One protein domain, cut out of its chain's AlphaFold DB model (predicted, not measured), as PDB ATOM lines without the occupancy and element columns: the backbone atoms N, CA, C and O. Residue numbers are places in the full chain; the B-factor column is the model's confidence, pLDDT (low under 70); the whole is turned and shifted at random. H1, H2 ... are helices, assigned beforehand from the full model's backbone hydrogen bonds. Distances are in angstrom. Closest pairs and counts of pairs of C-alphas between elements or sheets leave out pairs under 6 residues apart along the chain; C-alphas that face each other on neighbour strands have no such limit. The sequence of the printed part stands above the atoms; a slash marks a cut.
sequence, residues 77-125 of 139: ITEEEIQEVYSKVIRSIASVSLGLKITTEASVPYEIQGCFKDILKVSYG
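This is residues 77 to 125 of the 139 residues of the protein "60S acidic ribosomal protein P0" of Nosema bombycis (strain CQ1 / CVCC 102059) (UniProt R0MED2). Two long helices meet near their ends as a wide, open V, with H1 as one arm and H2 as the other, joined by a loop that folds back between them. The printed part has 49 residues with two named helices, H1 then H2, and no named strand; its class is all helix. The whole is only just extended, close to loose, with a radius of gyration of the C-alphas of 14.7 A, and the C-alphas span 51 by 21 by 13 A along their three main axes.

Start with H1, residues 79 to 100, and go on to H2, residues 108 to 125. They are close but not clearly touching; their closest C-alphas, of Leu 98 and Glu 111, are 7.3 A apart. They run the same way at a steep tilt of 54 degrees. In H1 and H2 every O i to N i+4 pair is within hydrogen-bond range.

Find C-alpha 79 at (392.258, 314.861, 710.303); from there H1 runs 31.7 A to C-alpha 100. H2 runs 26.0 A from C-alpha 108 to C-alpha 125 at (417.308, 325.166, 748.686).

The C-alphas of Ile 77 and Gly 125, the two farthest apart, are 50.9 A apart. Residues 77 to 89 and 115 to 125 stand free. The link of 7 residues is short, the printed part has no cut, and no printed residue is under 70 in pLDDT.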
ATOM      1  N   ILE A  77     394.730 311.345 703.564       85.88
ATOM      2  CA  ILE A  77     395.169 312.122 704.732       85.88
ATOM      3  C   ILE A  77     394.012 312.246 705.727       85.88
ATOM      4  O   ILE A  77     392.927 312.734 705.399       85.88
ATOM      5  N   THR A  78     394.259 311.841 706.970       89.88
ATOM      6  CA  THR A  78     393.257 311.918 708.043       89.88
ATOM      7  C   THR A  78     393.360 313.228 708.828       89.88
ATOM      8  O   THR A  78     394.423 313.842 708.931       89.88
ATOM      9  N   GLU A  79     392.254 313.669 709.438       89.12
ATOM     10  CA  GLU A  79     392.258 314.861 710.303       89.12
ATOM     11  C   GLU A  79     393.200 314.705 711.509       89.12
ATOM     12  O   GLU A  79     393.786 315.682 711.978       89.12
ATOM     13  N   GLU A  80     393.379 313.475 711.990       92.31
ATOM     14  CA  GLU A  80     394.257 313.137 713.113       92.31
ATOM     15  C   GLU A  80     395.732 313.397 712.774       92.31
ATOM     16  O   GLU A  80     396.443 314.042 713.548       92.31
ATOM     17  N   GLU A  81     396.173 312.984 711.582       89.94
ATOM     18  CA  GLU A  81     397.528 313.248 711.079       89.94
ATOM     19  C   GLU A  81     397.794 314.752 710.956       89.94
ATOM     20  O   GLU A  81     398.857 315.247 711.343       89.94
ATOM     21  N   ILE A  82     396.800 315.508 710.482       91.50
ATOM     22  CA  ILE A  82     396.883 316.967 710.381       91.50
ATOM     23  C   ILE A  82     397.057 317.582 711.778       91.50
ATOM     24  O   ILE A  82     397.961 318.397 711.993       91.50
ATOM     25  N   GLN A  83     396.242 317.174 712.754       94.12
ATOM     26  CA  GLN A  83     396.326 317.671 714.132       94.12
ATOM     27  C   GLN A  83     397.666 317.349 714.804       94.12
ATOM     28  O   GLN A  83     398.188 318.178 715.563       94.12
ATOM     29  N   GLU A  84     398.249 316.183 714.526       95.25
ATOM     30  CA  GLU A  84     399.562 315.811 715.050       95.25
ATOM     31  C   GLU A  84     400.657 316.744 714.516       95.25
ATOM     32  O   GLU A  84     401.464 317.276 715.292       95.25
ATOM     33  N   VAL A  85     400.648 317.015 713.207       94.69
ATOM     34  CA  VAL A  85     401.597 317.942 712.575       94.69
ATOM     35  C   VAL A  85     401.450 319.346 713.160       94.69
ATOM     36  O   VAL A  85     402.450 319.937 713.577       94.69
ATOM     37  N   TYR A  86     400.223 319.861 713.284       93.75
ATOM     38  CA  TYR A  86     399.976 321.166 713.908       93.75
ATOM     39  C   TYR A  86     400.480 321.219 715.350       93.75
ATOM     40  O   TYR A  86     401.182 322.157 715.732       93.75
ATOM     41  N   SER A  87     400.190 320.190 716.144       92.50
ATOM     42  CA  SER A  87     400.641 320.105 717.535       92.50
ATOM     43  C   SER A  87     402.166 320.128 717.640       92.50
ATOM     44  O   SER A  87     402.726 320.778 718.527       92.50
ATOM     45  N   LYS A  88     402.861 319.452 716.720       94.88
ATOM     46  CA  LYS A  88     404.324 319.451 716.650       94.88
ATOM     47  C   LYS A  88     404.871 320.837 716.311       94.88
ATOM     48  O   LYS A  88     405.784 321.304 716.989       94.88
ATOM     49  N   VAL A  89     404.287 321.506 715.319       93.94
ATOM     50  CA  VAL A  89     404.688 322.859 714.908       93.94
ATOM     51  C   VAL A  89     404.486 323.859 716.047       93.94
ATOM     52  O   VAL A  89     405.414 324.595 716.375       93.94
ATOM     53  N   ILE A  90     403.331 323.839 716.718       91.38
ATOM     54  CA  ILE A  90     403.043 324.728 717.856       91.38
ATOM     55  C   ILE A  90     404.059 324.521 718.984       91.38
ATOM     56  O   ILE A  90     404.570 325.494 719.534       91.38
ATOM     57  N   ARG A  91     404.415 323.268 719.302       89.69
ATOM     58  CA  ARG A  91     405.444 322.963 720.312       89.69
ATOM     59  C   ARG A  91     406.819 323.502 719.920       89.69
ATOM     60  O   ARG A  91     407.513 324.047 720.775       89.69
ATOM     61  N   SER A  92     407.213 323.358 718.655       91.31
ATOM     62  CA  SER A  92     408.476 323.904 718.147       91.31
ATOM     63  C   SER A  92     408.499 325.433 718.185       91.31
ATOM     64  O   SER A  92     409.510 326.019 718.552       91.31
ATOM     65  N   ILE A  93     407.385 326.090 717.861       90.25
ATOM     66  CA  ILE A  93     407.272 327.549 717.968       90.25
ATOM     67  C   ILE A  93     407.350 327.975 719.436       90.25
ATOM     68  O   ILE A  93     408.128 328.862 719.773       90.25
ATOM     69  N   ALA A  94     406.618 327.304 720.329       88.81
ATOM     70  CA  ALA A  94     406.629 327.609 721.756       88.81
ATOM     71  C   ALA A  94     408.030 327.462 722.376       88.81
ATOM     72  O   ALA A  94     408.424 328.293 723.195       88.81
ATOM     73  N   SER A  95     408.808 326.450 721.972       86.62
ATOM     74  CA  SER A  95     410.178 326.266 722.469       86.62
ATOM     75  C   SER A  95     411.137 327.347 721.970       86.62
ATOM     76  O   SER A  95     411.962 327.833 722.745       86.62
ATOM     77  N   VAL A  96     411.005 327.770 720.709       91.12
ATOM     78  CA  VAL A  96     411.783 328.884 720.148       91.12
ATOM     79  C   VAL A  96     411.440 330.194 720.858       91.12
ATOM     80  O   VAL A  96     412.351 330.893 721.302       91.12
ATOM     81  N   SER A  97     410.151 330.501 721.037       88.69
ATOM     82  CA  SER A  97     409.690 331.694 721.759       88.69
ATOM     83  C   SER A  97     410.233 331.743 723.190       88.69
ATOM     84  O   SER A  97     410.760 332.771 723.618       88.69
ATOM     85  N   LEU A  98     410.198 330.609 723.902       87.12
ATOM     86  CA  LEU A  98     410.732 330.498 725.260       87.12
ATOM     87  C   LEU A  98     412.253 330.724 725.305       87.12
ATOM     88  O   LEU A  98     412.749 331.415 726.194       87.12
ATOM     89  N   GLY A  99     412.998 330.182 724.336       86.25
ATOM     90  CA  GLY A  99     414.446 330.385 724.225       86.25
ATOM     91  C   GLY A  99     414.829 331.840 723.935       86.25
ATOM     92  O   GLY A  99     415.795 332.351 724.502       86.25
ATOM     93  N   LEU A 100     414.043 332.525 723.099       89.19
ATOM     94  CA  LEU A 100     414.231 333.940 722.769       89.19
ATOM     95  C   LEU A 100     413.699 334.900 723.843       89.19
ATOM     96  O   LEU A 100     413.929 336.103 723.736       89.19
ATOM     97  N   LYS A 101     413.022 334.390 724.883       83.25
ATOM     98  CA  LYS A 101     412.337 335.183 725.923       83.25
ATOM     99  C   LYS A 101     411.301 336.155 725.346       83.25
ATOM    100  O   LYS A 101     411.126 337.259 725.858       83.25
ATOM    101  N   ILE A 102     410.635 335.747 724.267       86.62
ATOM    102  CA  ILE A 102     409.534 336.495 723.663       86.62
ATOM    103  C   ILE A 102     408.236 335.813 724.075       86.62
ATOM    104  O   ILE A 102     407.980 334.673 723.686       86.62
ATOM    105  N   THR A 103     407.411 336.526 724.837       84.06
ATOM    106  CA  THR A 103     406.118 336.010 725.282       84.06
ATOM    107  C   THR A 103     405.119 336.032 724.124       84.06
ATOM    108  O   THR A 103     404.780 337.083 723.583       84.06
ATOM    109  N   THR A 104     404.649 334.849 723.745       86.81
ATOM    110  CA  THR A 104     403.617 334.599 722.726       86.81
ATOM    111  C   THR A 104     402.482 333.803 723.362       86.81
ATOM    112  O   THR A 104     402.703 333.133 724.369       86.81
ATOM    113  N   GLU A 105     401.279 333.806 722.785       85.06
ATOM    114  CA  GLU A 105     400.128 333.074 723.350       85.06
ATOM    115  C   GLU A 105     400.435 331.589 723.621       85.06
ATOM    116  O   GLU A 105     400.000 331.030 724.626       85.06
ATOM    117  N   ALA A 106     401.264 330.969 722.775       83.38
ATOM    118  CA  ALA A 106     401.705 329.588 722.942       83.38
ATOM    119  C   ALA A 106     402.775 329.396 724.041       83.38
ATOM    120  O   ALA A 106     402.878 328.298 724.589       83.38
ATOM    121  N   SER A 107     403.579 330.418 724.375       86.38
ATOM    122  CA  SER A 107     404.669 330.319 725.366       86.38
ATOM    123  C   SER A 107     404.251 330.695 726.792       86.38
ATOM    124  O   SER A 107     404.814 330.149 727.743       86.38
ATOM    125  N   VAL A 108     403.222 331.538 726.955       87.56
ATOM    126  CA  VAL A 108     402.671 331.970 728.258       87.56
ATOM    127  C   VAL A 108     402.498 330.828 729.277       87.56
ATOM    128  O   VAL A 108     403.009 330.956 730.394       87.56
ATOM    129  N   PRO A 109     401.830 329.696 728.963       85.75
ATOM    130  CA  PRO A 109     401.637 328.634 729.953       85.75
ATOM    131  C   PRO A 109     402.958 327.993 730.404       85.75
ATOM    132  O   PRO A 109     403.084 327.587 731.562       85.75
ATOM    133  N   TYR A 110     403.958 327.920 729.520       87.38
ATOM    134  CA  TYR A 110     405.269 327.357 729.841       87.38
ATOM    135  C   TYR A 110     406.107 328.307 730.703       87.38
ATOM    136  O   TYR A 110     406.795 327.849 731.616       87.38
ATOM    137  N   GLU A 111     406.010 329.616 730.470       87.00
ATOM    138  CA  GLU A 111     406.682 330.647 731.273       87.00
ATOM    139  C   GLU A 111     406.162 330.664 732.719       87.00
ATOM    140  O   GLU A 111     406.956 330.663 733.663       87.00
ATOM    141  N   ILE A 112     404.840 330.582 732.910       87.56
ATOM    142  CA  ILE A 112     404.215 330.535 734.243       87.56
ATOM    143  C   ILE A 112     404.654 329.278 735.009       87.56
ATOM    144  O   ILE A 112     405.046 329.361 736.175       87.56
ATOM    145  N   GLN A 113     404.648 328.112 734.352       86.12
ATOM    146  CA  GLN A 113     405.133 326.869 734.960       86.12
ATOM    147  C   GLN A 113     406.629 326.929 735.295       86.12
ATOM    148  O   GLN A 113     407.049 326.385 736.316       86.12
ATOM    149  N   GLY A 114     407.438 327.571 734.447       87.06
ATOM    150  CA  GLY A 114     408.861 327.800 734.694       87.06
ATOM    151  C   GLY A 114     409.092 328.652 735.940       87.06
ATOM    152  O   GLY A 114     409.801 328.222 736.847       87.06
ATOM    153  N   CYS A 115     408.407 329.794 736.032       86.12
ATOM    154  CA  CYS A 115     408.471 330.694 737.185       86.12
ATOM    155  C   CYS A 115     408.106 329.974 738.493       86.12
ATOM    156  O   CYS A 115     408.844 330.039 739.476       86.12
ATOM    157  N   PHE A 116     407.017 329.199 738.487       86.38
ATOM    158  CA  PHE A 116     406.617 328.409 739.649       86.38
ATOM    159  C   PHE A 116     407.674 327.363 740.041       86.38
ATOM    160  O   PHE A 116     408.008 327.227 741.219       86.38
ATOM    161  N   LYS A 117     408.258 326.655 739.064       86.00
ATOM    162  CA  LYS A 117     409.347 325.696 739.313       86.00
ATOM    163  C   LYS A 117     410.583 326.369 739.903       86.00
ATOM    164  O   LYS A 117     411.238 325.773 740.752       86.00
ATOM    165  N   ASP A 118     410.912 327.579 739.473       87.31
ATOM    166  CA  ASP A 118     412.076 328.301 739.982       87.31
ATOM    167  C   ASP A 118     411.863 328.782 741.422       87.31
ATOM    168  O   ASP A 118     412.752 328.608 742.255       87.31
ATOM    169  N   ILE A 119     410.659 329.255 741.761       85.38
ATOM    170  CA  ILE A 119     410.275 329.573 743.147       85.38
ATOM    171  C   ILE A 119     410.355 328.322 744.034       85.38
ATOM    172  O   ILE A 119     410.940 328.371 745.119       85.38
ATOM    173  N   LEU A 120     409.844 327.179 743.560       83.19
ATOM    174  CA  LEU A 120     409.946 325.912 744.287       83.19
ATOM    175  C   LEU A 120     411.405 325.515 744.542       83.19
ATOM    176  O   LEU A 120     411.744 325.167 745.671       83.19
ATOM    177  N   LYS A 121     412.290 325.602 743.539       83.56
ATOM    178  CA  LYS A 121     413.724 325.292 743.706       83.56
ATOM    179  C   LYS A 121     414.373 326.155 744.792       83.56
ATOM    180  O   LYS A 121     415.146 325.632 745.593       83.56
ATOM    181  N   VAL A 122     414.049 327.449 744.842       85.69
ATOM    182  CA  VAL A 122     414.544 328.366 745.884       85.69
ATOM    183  C   VAL A 122     414.016 327.966 747.265       85.69
ATOM    184  O   VAL A 122     414.783 327.916 748.227       85.69
ATOM    185  N   SER A 123     412.731 327.623 747.371       82.81
ATOM    186  CA  SER A 123     412.128 327.154 748.626       82.81
ATOM    187  C   SER A 123     412.804 325.880 749.142       82.81
ATOM    188  O   SER A 123     413.189 325.806 750.308       82.81
ATOM    189  N   TYR A 124     413.040 324.905 748.259       80.44
ATOM    190  CA  TYR A 124     413.753 323.674 748.601       80.44
ATOM    191  C   TYR A 124     415.201 323.937 749.034       80.44
ATOM    192  O   TYR A 124     415.641 323.385 750.039       80.44
ATOM    193  N   GLY A 125     415.929 324.812 748.331       82.19
ATOM    194  CA  GLY A 125     417.308 325.166 748.686       82.19
ATOM    195  C   GLY A 125     417.443 325.906 750.023       82.19
ATOM    196  O   GLY A 125     418.492 325.839 750.658       82.19
TER     197      GLY A 125